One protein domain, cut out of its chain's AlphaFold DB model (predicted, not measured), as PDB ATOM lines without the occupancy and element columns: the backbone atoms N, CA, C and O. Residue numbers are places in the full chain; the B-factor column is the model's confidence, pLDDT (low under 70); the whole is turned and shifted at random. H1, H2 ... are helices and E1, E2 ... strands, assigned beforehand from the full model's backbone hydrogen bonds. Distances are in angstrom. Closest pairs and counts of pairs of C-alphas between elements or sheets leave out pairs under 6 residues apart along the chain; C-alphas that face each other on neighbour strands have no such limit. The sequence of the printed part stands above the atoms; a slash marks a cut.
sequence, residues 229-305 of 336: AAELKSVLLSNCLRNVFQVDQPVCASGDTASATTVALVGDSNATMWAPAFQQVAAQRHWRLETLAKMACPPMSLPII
ATOM      1  N   ALA A 229      26.960 -15.884  24.448       71.56
ATOM      2  CA  ALA A 229      25.907 -15.194  25.195       71.56
ATOM      3  C   ALA A 229      25.072 -16.156  26.061       71.56
ATOM      4  O   ALA A 229      24.693 -15.812  27.184       71.56
ATOM      5  N   ALA A 230      24.798 -17.362  25.555       72.31
ATOM      6  CA  ALA A 230      24.076 -18.393  26.292       72.31
ATOM      7  C   ALA A 230      24.940 -18.965  27.428       72.31
ATOM      8  O   ALA A 230      24.442 -19.137  28.542       72.31
ATOM      9  N   GLU A 231      26.237 -19.162  27.182       70.62
ATOM     10  CA  GLU A 231      27.199 -19.587  28.204       70.62
ATOM     11  C   GLU A 231      27.418 -18.537  29.290       70.62
ATOM     12  O   GLU A 231      27.402 -18.846  30.478       70.62
ATOM     13  N   LEU A 232      27.560 -17.263  28.921       70.31
ATOM     14  CA  LEU A 232      27.688 -16.193  29.907       70.31
ATOM     15  C   LEU A 232      26.454 -16.133  30.812       70.31
ATOM     16  O   LEU A 232      26.565 -15.952  32.024       70.31
ATOM     17  N   LYS A 233      25.268 -16.319  30.225       66.31
ATOM     18  CA  LYS A 233      24.008 -16.351  30.961       66.31
ATOM     19  C   LYS A 233      23.937 -17.556  31.900       66.31
ATOM     20  O   LYS A 233      23.507 -17.382  33.035       66.31
ATOM     21  N   SER A 234      24.369 -18.743  31.472       67.56
ATOM     22  CA  SER A 234      24.387 -19.933  32.331       67.56
ATOM     23  C   SER A 234      25.389 -19.781  33.476       67.56
ATOM     24  O   SER A 234      25.051 -20.072  34.617       67.56
ATOM     25  N   VAL A 235      26.570 -19.220  33.217       68.44
ATOM     26  CA  VAL A 235      27.604 -18.976  34.231       68.44
ATOM     27  C   VAL A 235      27.161 -17.920  35.249       68.44
ATOM     28  O   VAL A 235      27.280 -18.154  36.451       68.44
ATOM     29  N   LEU A 236      26.606 -16.788  34.803       62.78
ATOM     30  CA  LEU A 236      26.194 -15.689  35.688       62.78
ATOM     31  C   LEU A 236      24.865 -15.935  36.417       62.78
ATOM     32  O   LEU A 236      24.673 -15.388  37.500       62.78
ATOM     33  N   LEU A 237      23.945 -16.713  35.832       59.03
ATOM     34  CA  LEU A 237      22.659 -17.056  36.457       59.03
ATOM     35  C   LEU A 237      22.685 -18.399  37.192       59.03
ATOM     36  O   LEU A 237      21.753 -18.689  37.941       59.03
ATOM     37  N   SER A 238      23.719 -19.225  37.004       62.09
ATOM     38  CA  SER A 238      23.924 -20.384  37.868       62.09
ATOM     39  C   SER A 238      24.174 -19.901  39.297       62.09
ATOM     40  O   SER A 238      24.957 -18.981  39.534       62.09
ATOM     41  N   ASN A 239      23.533 -20.536  40.280       62.44
ATOM     42  CA  ASN A 239      23.632 -20.175  41.703       62.44
ATOM     43  C   ASN A 239      25.047 -20.338  42.317       62.44
ATOM     44  O   ASN A 239      25.205 -20.202  43.535       62.44
ATOM     45  N   CYS A 240      26.058 -20.617  41.487       79.44
ATOM     46  CA  CYS A 240      27.441 -20.905  41.851       79.44
ATOM     47  C   CYS A 240      28.372 -19.693  41.828       79.44
ATOM     48  O   CYS A 240      29.428 -19.736  42.460       79.44
ATOM     49  N   LEU A 241      27.980 -18.592  41.178       83.69
ATOM     50  CA  LEU A 241      28.605 -17.290  41.406       83.69
ATOM     51  C   LEU A 241      27.807 -16.531  42.468       83.69
ATOM     52  O   LEU A 241      26.781 -15.915  42.183       83.69
ATOM     53  N   ARG A 242      28.295 -16.557  43.709       83.12
ATOM     54  CA  ARG A 242      27.640 -15.858  44.817       83.12
ATOM     55  C   ARG A 242      27.760 -14.350  44.645       83.12
ATOM     56  O   ARG A 242      28.824 -13.825  44.303       83.12
ATOM     57  N   ASN A 243      26.681 -13.635  44.936       77.38
ATOM     58  CA  ASN A 243      26.734 -12.182  45.026       77.38
ATOM     59  C   ASN A 243      27.476 -11.742  46.304       77.38
ATOM     60  O   ASN A 243      27.781 -12.541  47.192       77.38
ATOM     61  N   VAL A 244      27.768 -10.446  46.410       73.50
ATOM     62  CA  VAL A 244      28.542  -9.889  47.532       73.50
ATOM     63  C   VAL A 244      27.872 -10.076  48.904       73.50
ATOM     64  O   VAL A 244      28.578 -10.179  49.909       73.50
ATOM     65  N   PHE A 245      26.542 -10.190  48.952       70.31
ATOM     66  CA  PHE A 245      25.746 -10.296  50.182       70.31
ATOM     67  C   PHE A 245      25.479 -11.736  50.623       70.31
ATOM     68  O   PHE A 245      25.191 -11.971  51.792       70.31
ATOM     69  N   GLN A 246      25.581 -12.702  49.714       73.00
ATOM     70  CA  GLN A 246      25.390 -14.112  50.028       73.00
ATOM     71  C   GLN A 246      26.549 -14.631  50.893       73.00
ATOM     72  O   GLN A 246      27.736 -14.411  50.607       73.00
ATOM     73  N   VAL A 247      26.177 -15.292  51.987       69.81
ATOM     74  CA  VAL A 247      27.071 -15.825  53.034       69.81
ATOM     75  C   VAL A 247      26.895 -17.325  53.229       69.81
ATOM     76  O   VAL A 247      27.403 -17.877  54.195       69.81
ATOM     77  N   ASP A 248      26.220 -17.985  52.294       71.69
ATOM     78  CA  ASP A 248      26.085 -19.431  52.117       71.69
ATOM     79  C   ASP A 248      26.818 -19.889  50.832       71.69
ATOM     80  O   ASP A 248      26.881 -19.147  49.844       71.69
ATOM     81  N   GLN A 249      27.393 -21.097  50.862       72.69
ATOM     82  CA  GLN A 249      27.987 -21.784  49.705       72.69
ATOM     83  C   GLN A 249      27.158 -23.043  49.436       72.69
ATOM     84  O   GLN A 249      27.313 -24.030  50.160       72.69
ATOM     85  N   PRO A 250      26.246 -23.022  48.452       74.25
ATOM     86  CA  PRO A 250      25.551 -24.229  48.036       74.25
ATOM     87  C   PRO A 250      26.529 -25.214  47.384       74.25
ATOM     88  O   PRO A 250      27.602 -24.830  46.916       74.25
ATOM     89  N   VAL A 251      26.142 -26.490  47.322       79.06
ATOM     90  CA  VAL A 251      26.900 -27.490  46.562       79.06
ATOM     91  C   VAL A 251      26.857 -27.104  45.087       79.06
ATOM     92  O   VAL A 251      25.789 -27.071  44.478       79.06
ATOM     93  N   CYS A 252      28.027 -26.819  44.526       83.94
ATOM     94  CA  CYS A 252      28.209 -26.352  43.156       83.94
ATOM     95  C   CYS A 252      29.109 -27.309  42.381       83.94
ATOM     96  O   CYS A 252      30.093 -26.920  41.746       83.94
ATOM     97  N   ALA A 253      28.728 -28.583  42.464       86.19
ATOM     98  CA  ALA A 253      29.417 -29.688  41.837       86.19
ATOM     99  C   ALA A 253      28.935 -29.892  40.397       86.19
ATOM    100  O   ALA A 253      27.739 -29.888  40.112       86.19
ATOM    101  N   SER A 254      29.881 -30.113  39.497       83.94
ATOM    102  CA  SER A 254      29.670 -30.422  38.083       83.94
ATOM    103  C   SER A 254      30.655 -31.508  37.635       83.94
ATOM    104  O   SER A 254      31.584 -31.845  38.372       83.94
ATOM    105  N   GLY A 255      30.455 -32.081  36.445       84.56
ATOM    106  CA  GLY A 255      31.227 -33.241  35.985       84.56
ATOM    107  C   GLY A 255      30.746 -34.543  36.629       84.56
ATOM    108  O   GLY A 255      29.545 -34.734  36.815       84.56
ATOM    109  N   ASP A 256      31.676 -35.435  36.971       86.62
ATOM    110  CA  ASP A 256      31.362 -36.696  37.647       86.62
ATOM    111  C   ASP A 256      31.330 -36.484  39.164       86.62
ATOM    112  O   ASP A 256      32.361 -36.458  39.837       86.62
ATOM    113  N   THR A 257      30.128 -36.314  39.714       86.75
ATOM    114  CA  THR A 257      29.924 -36.036  41.141       86.75
ATOM    115  C   THR A 257      30.266 -37.216  42.052       86.75
ATOM    116  O   THR A 257      30.443 -36.987  43.252       86.75
ATOM    117  N   ALA A 258      30.402 -38.431  41.513       88.38
ATOM    118  CA  ALA A 258      30.808 -39.629  42.246       88.38
ATOM    119  C   ALA A 258      32.324 -39.894  42.171       88.38
ATOM    120  O   ALA A 258      32.822 -40.821  42.813       88.38
ATOM    121  N   SER A 259      33.069 -39.084  41.415       90.19
ATOM    122  CA  SER A 259      34.510 -39.250  41.249       90.19
ATOM    123  C   SER A 259      35.273 -39.125  42.569       90.19
ATOM    124  O   SER A 259      35.047 -38.213  43.365       90.19
ATOM    125  N   ALA A 260      36.276 -39.987  42.748       87.31
ATOM    126  CA  ALA A 260      37.242 -39.881  43.840       87.31
ATOM    127  C   ALA A 260      38.205 -38.685  43.682       87.31
ATOM    128  O   ALA A 260      38.931 -38.348  44.617       87.31
ATOM    129  N   THR A 261      38.248 -38.051  42.502       86.94
ATOM    130  CA  THR A 261      39.107 -36.891  42.231       86.94
ATOM    131  C   THR A 261      38.277 -35.616  42.165       86.94
ATOM    132  O   THR A 261      37.567 -35.379  41.188       86.94
ATOM    133  N   THR A 262      38.430 -34.765  43.183       90.50
ATOM    134  CA  THR A 262      37.761 -33.460  43.267       90.50
ATOM    135  C   THR A 262      38.711 -32.321  42.909       90.50
ATOM    136  O   THR A 262      39.801 -32.200  43.471       90.50
ATOM    137  N   VAL A 263      38.277 -31.449  42.002       90.06
ATOM    138  CA  VAL A 263      38.959 -30.216  41.600       90.06
ATOM    139  C   VAL A 263      38.093 -29.030  42.011       90.06
ATOM    140  O   VAL A 263      36.901 -29.020  41.733       90.06
ATOM    141  N   ALA A 264      38.682 -28.025  42.661       89.69
ATOM    142  CA  ALA A 264      37.968 -26.820  43.077       89.69
ATOM    143  C   ALA A 264      38.365 -25.612  42.213       89.69
ATOM    144  O   ALA A 264      39.546 -25.271  42.123       89.69
ATOM    145  N   LEU A 265      37.376 -24.947  41.614       87.56
ATOM    146  CA  LEU A 265      37.522 -23.662  40.934       87.56
ATOM    147  C   LEU A 265      37.128 -22.540  41.900       87.56
ATOM    148  O   LEU A 265      35.951 -22.362  42.200       87.56
ATOM    149  N   VAL A 266      38.117 -21.793  42.387       87.12
ATOM    150  CA  VAL A 266      37.955 -20.823  43.481       87.12
ATOM    151  C   VAL A 266      38.269 -19.400  43.019       87.12
ATOM    152  O   VAL A 266      39.335 -19.165  42.448       87.12
ATOM    153  N   GLY A 267      37.394 -18.433  43.320       84.38
ATOM    154  CA  GLY A 267      37.706 -17.007  43.148       84.38
ATOM    155  C   GLY A 267      36.497 -16.092  42.957       84.38
ATOM    156  O   GLY A 267      35.481 -16.239  43.634       84.38
ATOM    157  N   ASP A 268      36.626 -15.125  42.050       83.75
ATOM    158  CA  ASP A 268      35.595 -14.139  41.715       83.75
ATOM    159  C   ASP A 268      35.026 -14.352  40.305       83.75
ATOM    160  O   ASP A 268      35.147 -15.438  39.738       83.75
ATOM    161  N   SER A 269      34.428 -13.311  39.719       82.75
ATOM    162  CA  SER A 269      33.930 -13.345  38.344       82.75
ATOM    163  C   SER A 269      34.997 -13.785  37.341       82.75
ATOM    164  O   SER A 269      34.658 -14.478  36.391       82.75
ATOM    165  N   ASN A 270      36.277 -13.450  37.552       82.50
ATOM    166  CA  ASN A 270      37.363 -13.883  36.672       82.50
ATOM    167  C   ASN A 270      37.599 -15.388  36.774       82.50
ATOM    168  O   ASN A 270      37.846 -16.022  35.756       82.50
ATOM    169  N   ALA A 271      37.522 -15.966  37.976       83.88
ATOM    170  CA  ALA A 271      37.645 -17.411  38.150       83.88
ATOM    171  C   ALA A 271      36.452 -18.139  37.517       83.88
ATOM    172  O   ALA A 271      36.646 -19.112  36.794       83.88
ATOM    173  N   THR A 272      35.228 -17.634  37.711       84.19
ATOM    174  CA  THR A 272      34.019 -18.248  37.141       84.19
ATOM    175  C   THR A 272      33.993 -18.200  35.613       84.19
ATOM    176  O   THR A 272      33.419 -19.096  35.005       84.19
ATOM    177  N   MET A 273      34.661 -17.236  34.967       82.94
ATOM    178  CA  MET A 273      34.793 -17.235  33.499       82.94
ATOM    179  C   MET A 273      35.505 -18.484  32.959       82.94
ATOM    180  O   MET A 273      35.297 -18.853  31.809       82.94
ATOM    181  N   TRP A 274      36.308 -19.169  33.777       84.81
ATOM    182  CA  TRP A 274      36.953 -20.424  33.385       84.81
ATOM    183  C   TRP A 274      36.075 -21.661  33.608       84.81
ATOM    184  O   TRP A 274      36.472 -22.755  33.205       84.81
ATOM    185  N   ALA A 275      34.900 -21.525  34.232       84.00
ATOM    186  CA  ALA A 275      34.058 -22.663  34.596       84.00
ATOM    187  C   ALA A 275      33.702 -23.572  33.402       84.00
ATOM    188  O   ALA A 275      33.916 -24.775  33.547       84.00
ATOM    189  N   PRO A 276      33.286 -23.069  32.218       82.56
ATOM    190  CA  PRO A 276      32.968 -23.936  31.076       82.56
ATOM    191  C   PRO A 276      34.161 -24.789  30.618       82.56
ATOM    192  O   PRO A 276      34.041 -25.999  30.418       82.56
ATOM    193  N   ALA A 277      35.356 -24.191  30.550       83.00
ATOM    194  CA  ALA A 277      36.576 -24.904  30.177       83.00
ATOM    195  C   ALA A 277      36.928 -26.006  31.193       83.00
ATOM    196  O   ALA A 277      37.261 -27.131  30.815       83.00
ATOM    197  N   PHE A 278      36.820 -25.716  32.493       86.56
ATOM    198  CA  PHE A 278      37.061 -26.720  33.530       86.56
ATOM    199  C   PHE A 278      35.982 -27.802  33.563       86.56
ATOM    200  O   PHE A 278      36.317 -28.953  33.833       86.56
ATOM    201  N   GLN A 279      34.723 -27.478  33.261       85.06
ATOM    202  CA  GLN A 279      33.641 -28.459  33.150       85.06
ATOM    203  C   GLN A 279      33.909 -29.451  32.017       85.06
ATOM    204  O   GLN A 279      33.777 -30.657  32.220       85.06
ATOM    205  N   GLN A 280      34.366 -28.967  30.858       83.69
ATOM    206  CA  GLN A 280      34.739 -29.830  29.738       83.69
ATOM    207  C   GLN A 280      35.891 -30.776  30.111       83.69
ATOM    208  O   GLN A 280      35.824 -31.976  29.845       83.69
ATOM    209  N   VAL A 281      36.928 -30.262  30.779       85.31
ATOM    210  CA  VAL A 281      38.047 -31.088  31.262       85.31
ATOM    211  C   VAL A 281      37.581 -32.083  32.324       85.31
ATOM    212  O   VAL A 281      37.988 -33.242  32.289       85.31
ATOM    213  N   ALA A 282      36.719 -31.664  33.249       87.25
ATOM    214  CA  ALA A 282      36.184 -32.525  34.296       87.25
ATOM    215  C   ALA A 282      35.348 -33.673  33.715       87.25
ATOM    216  O   ALA A 282      35.504 -34.808  34.155       87.25
ATOM    217  N   ALA A 283      34.550 -33.410  32.677       84.00
ATOM    218  CA  ALA A 283      33.823 -34.443  31.945       84.00
ATOM    219  C   ALA A 283      34.777 -35.431  31.248       84.00
ATOM    220  O   ALA A 283      34.621 -36.639  31.393       84.00
ATOM    221  N   GLN A 284      35.810 -34.935  30.556       87.56
ATOM    222  CA  GLN A 284      36.797 -35.781  29.864       87.56
ATOM    223  C   GLN A 284      37.659 -36.621  30.815       87.56
ATOM    224  O   GLN A 284      38.150 -37.683  30.442       87.56
ATOM    225  N   ARG A 285      37.919 -36.113  32.022       89.56
ATOM    226  CA  ARG A 285      38.791 -36.750  33.019       89.56
ATOM    227  C   ARG A 285      38.024 -37.518  34.092       89.56
ATOM    228  O   ARG A 285      38.673 -38.089  34.966       89.56
ATOM    229  N   HIS A 286      36.691 -37.524  34.033       90.06
ATOM    230  CA  HIS A 286      35.817 -38.072  35.071       90.06
ATOM    231  C   HIS A 286      36.165 -37.516  36.461       90.06
ATOM    232  O   HIS A 286      36.400 -38.257  37.413       90.06
ATOM    233  N   TRP A 287      36.281 -36.190  36.565       93.56
ATOM    234  CA  TRP A 287      36.528 -35.478  37.822       93.56
ATOM    235  C   TRP A 287      35.250 -34.837  38.350       93.56
ATOM    236  O   TRP A 287      34.400 -34.386  37.578       93.56
ATOM    237  N   ARG A 288      35.175 -34.710  39.676       91.38
ATOM    238  CA  ARG A 288      34.206 -33.850  40.350       91.38
ATOM    239  C   ARG A 288      34.743 -32.423  40.358       91.38
ATOM    240  O   ARG A 288      35.778 -32.166  40.966       91.38
ATOM    241  N   LEU A 289      34.058 -31.486  39.712       89.31
ATOM    242  CA  LEU A 289      34.425 -30.069  39.716       89.31
ATOM    243  C   LEU A 289      33.522 -29.280  40.665       89.31
ATOM    244  O   LEU A 289      32.335 -29.131  40.395       89.31
ATOM    245  N   GLU A 290      34.095 -28.721  41.726       90.00
ATOM    246  CA  GLU A 290      33.421 -27.818  42.663       90.00
ATOM    247  C   GLU A 290      33.710 -26.362  42.298       90.00
ATOM    248  O   GLU A 290      34.859 -25.923  42.344       90.00
ATOM    249  N   THR A 291      32.681 -25.590  41.949       87.88
ATOM    250  CA  THR A 291      32.830 -24.154  41.661       87.88
ATOM    251  C   THR A 291      32.464 -23.338  42.885       87.88
ATOM    252  O   THR A 291      31.317 -23.321  43.315       87.88
ATOM    253  N   LEU A 292      33.445 -22.635  43.432       87.31
ATOM    254  CA  LEU A 292      33.319 -21.909  44.681       87.31
ATOM    255  C   LEU A 292      33.715 -20.448  44.432       87.31
ATOM    256  O   LEU A 292      34.853 -20.026  44.662       87.31
ATOM    257  N   ALA A 293      32.771 -19.674  43.894       86.00
ATOM    258  CA  ALA A 293      33.030 -18.316  43.435       86.00
ATOM    259  C   ALA A 293      32.136 -17.277  44.115       86.00
ATOM    260  O   ALA A 293      30.943 -17.487  44.326       86.00
ATOM    261  N   LYS A 294      32.712 -16.114  44.429       84.00
ATOM    262  CA  LYS A 294      31.981 -14.963  44.967       84.00
ATOM    263  C   LYS A 294      32.426 -13.682  44.279       84.00
ATOM    264  O   LYS A 294      33.613 -13.379  44.196       84.00
ATOM    265  N   MET A 295      31.463 -12.910  43.790       78.62
ATOM    266  CA  MET A 295      31.715 -11.672  43.061       78.62
ATOM    267  C   MET A 295      32.590 -10.718  43.888       78.62
ATOM    268  O   MET A 295      32.317 -10.481  45.062       78.62
ATOM    269  N   ALA A 296      33.638 -10.178  43.259       75.25
ATOM    270  CA  ALA A 296      34.627  -9.292  43.879       75.25
ATOM    271  C   ALA A 296      35.419  -9.886  45.074       75.25
ATOM    272  O   ALA A 296      36.007  -9.120  45.833       75.25
ATOM    273  N   CYS A 297      35.474 -11.219  45.225       76.38
ATOM    274  CA  CYS A 297      36.344 -11.926  46.180       76.38
ATOM    275  C   CYS A 297      37.488 -12.669  45.443       76.38
ATOM    276  O   CYS A 297      37.400 -13.883  45.238       76.38
ATOM    277  N   PRO A 298      38.572 -11.990  45.027       75.44
ATOM    278  CA  PRO A 298      39.762 -12.666  44.532       75.44
ATOM    279  C   PRO A 298      40.379 -13.535  45.646       75.44
ATOM    280  O   PRO A 298      40.300 -13.175  46.822       75.44
ATOM    281  N   PRO A 299      41.056 -14.648  45.306       70.50
ATOM    282  CA  PRO A 299      41.710 -15.544  46.266       70.50
ATOM    283  C   PRO A 299      43.033 -14.956  46.801       70.50
ATOM    284  O   PRO A 299      44.047 -15.641  46.920       70.50
ATOM    285  N   MET A 300      43.052 -13.651  47.060       68.44
ATOM    286  CA  MET A 300      44.196 -12.892  47.546       68.44
ATOM    287  C   MET A 300      43.749 -12.045  48.731       68.44
ATOM    288  O   MET A 300      42.713 -11.388  48.675       68.44
ATOM    289  N   SER A 301      44.559 -12.019  49.787       59.47
ATOM    290  CA  SER A 301      44.321 -11.189  50.969       59.47
ATOM    291  C   SER A 301      44.644  -9.724  50.666       59.47
ATOM    292  O   SER A 301      45.697  -9.211  51.040       59.47
ATOM    293  N   LEU A 302      43.751  -9.058  49.935       58.56
ATOM    294  CA  LEU A 302      43.837  -7.638  49.611       58.56
ATOM    295  C   LEU A 302      42.642  -6.893  50.216       58.56
ATOM    296  O   LEU A 302      41.532  -7.428  50.223       58.56
ATOM    297  N   PRO A 303      42.831  -5.659  50.709       52.41
ATOM    298  CA  PRO A 303      41.714  -4.815  51.105       52.41
ATOM    299  C   PRO A 303      40.930  -4.403  49.853       52.41
ATOM    300  O   PRO A 303      41.456  -3.715  48.979       52.41
ATOM    301  N   ILE A 304      39.671  -4.834  49.762       53.94
ATOM    302  CA  ILE A 304      38.787  -4.533  48.632       53.94
ATOM    303  C   ILE A 304      37.691  -3.600  49.113       53.94
ATOM    304  O   ILE A 304      36.876  -3.951  49.960       53.94
ATOM    305  N   ILE A 305      37.665  -2.394  48.555       56.19
ATOM    306  CA  ILE A 305      36.600  -1.428  48.811       56.19
ATOM    307  C   ILE A 305      35.568  -1.609  47.703       56.19
ATOM    308  O   ILE A 305      35.769  -1.141  46.583       56.19
TER     309      ILE A 305
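What this domain is: This is residues 229 to 305 of the 336 residues of the protein "Putative membrane protein" of Mycobacterium xenopi 3993 (UniProt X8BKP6). A small sheet of three strands, with E3 between E1 and E2, is covered on one face by H3, which runs along the strands, and by the short H2; no named helix is on the other face. H1 lies away from the sheet and crosswise to H3, and the long stretch of residues 238 to 252 joins it to E1, pairing on its way with E3 through residues 241 to 242. The printed part has 77 residues with three named helices and three named strands, in the order H1 E1 E2 H2 H3 E3. The sheet, in the order E1 E3 E2, is mixed, and the class is mixed, helices and strands. The whole is compact, with a radius of gyration of the C-alphas of 12.7 A and spans of 39 by 29 by 19 A.

Where its parts are: In the sheet, E3 is residues 288 to 294, 19.6 A long, from C-alpha 288 at (34.206, -33.850, 40.350) to C-alpha 294 at (31.981, -14.963, 44.967). E2 is residues 262 to 267, 16.5 A, and E1 is residues 253 to 255, 7.1 A. H3, residues 275 to 285, is 14.9 A long, and H2, residues 269 to 272, 5.0 A. H1, residues 229 to 237, is 11.9 A long and begins with C-alpha 229 at (25.907, -15.194, 25.195).

How they stand to each other: E3 and E2 are parallel, with N 265 and O 290 2.8 A apart, within hydrogen-bond range. E1 and E3 are antiparallel, with N 254 and O 289 within range at 2.8 A. E1 and E2 are edge strands. H3 is on the sheet at a height of 8.4 A, over E1 and E3, and forms two layers with it, a helix on one face of a sheet. Its line and that of E3 stand at 10 degrees on the local plane, along the strands; their closest C-alphas, of Ala 282 and Leu 289, are 6.2 A apart. H2 is on the same face; its closest C-alphas to E3 are those of Thr 272 and Ala 293, 6.4 A. E2, H2 H3, E3 form a strand-helix-strand unit, two parallel neighbour strands with helices between, and its crossover is right-handed. H1 and H3 only just touch, with 3 pairs of C-alphas within 8 A, the closest those of Val 235 and Ala 275, 7.4 A; they are about perpendicular at 87 degrees. H1 is not on the sheet. Every O i to N i+4 pair is within hydrogen-bond range in H1 and H3; H2 is too short for such a pair.

The domain as a whole: The two C-alphas farthest apart, of Gln 284 and Ile 305, are 39.2 A apart. The printed part has no cut. The link from H1 to E1, 15 residues, is long. The mean pLDDT of the printed part is 79.0; residues 233 to 239, 247 and 300 to 305 are under 70.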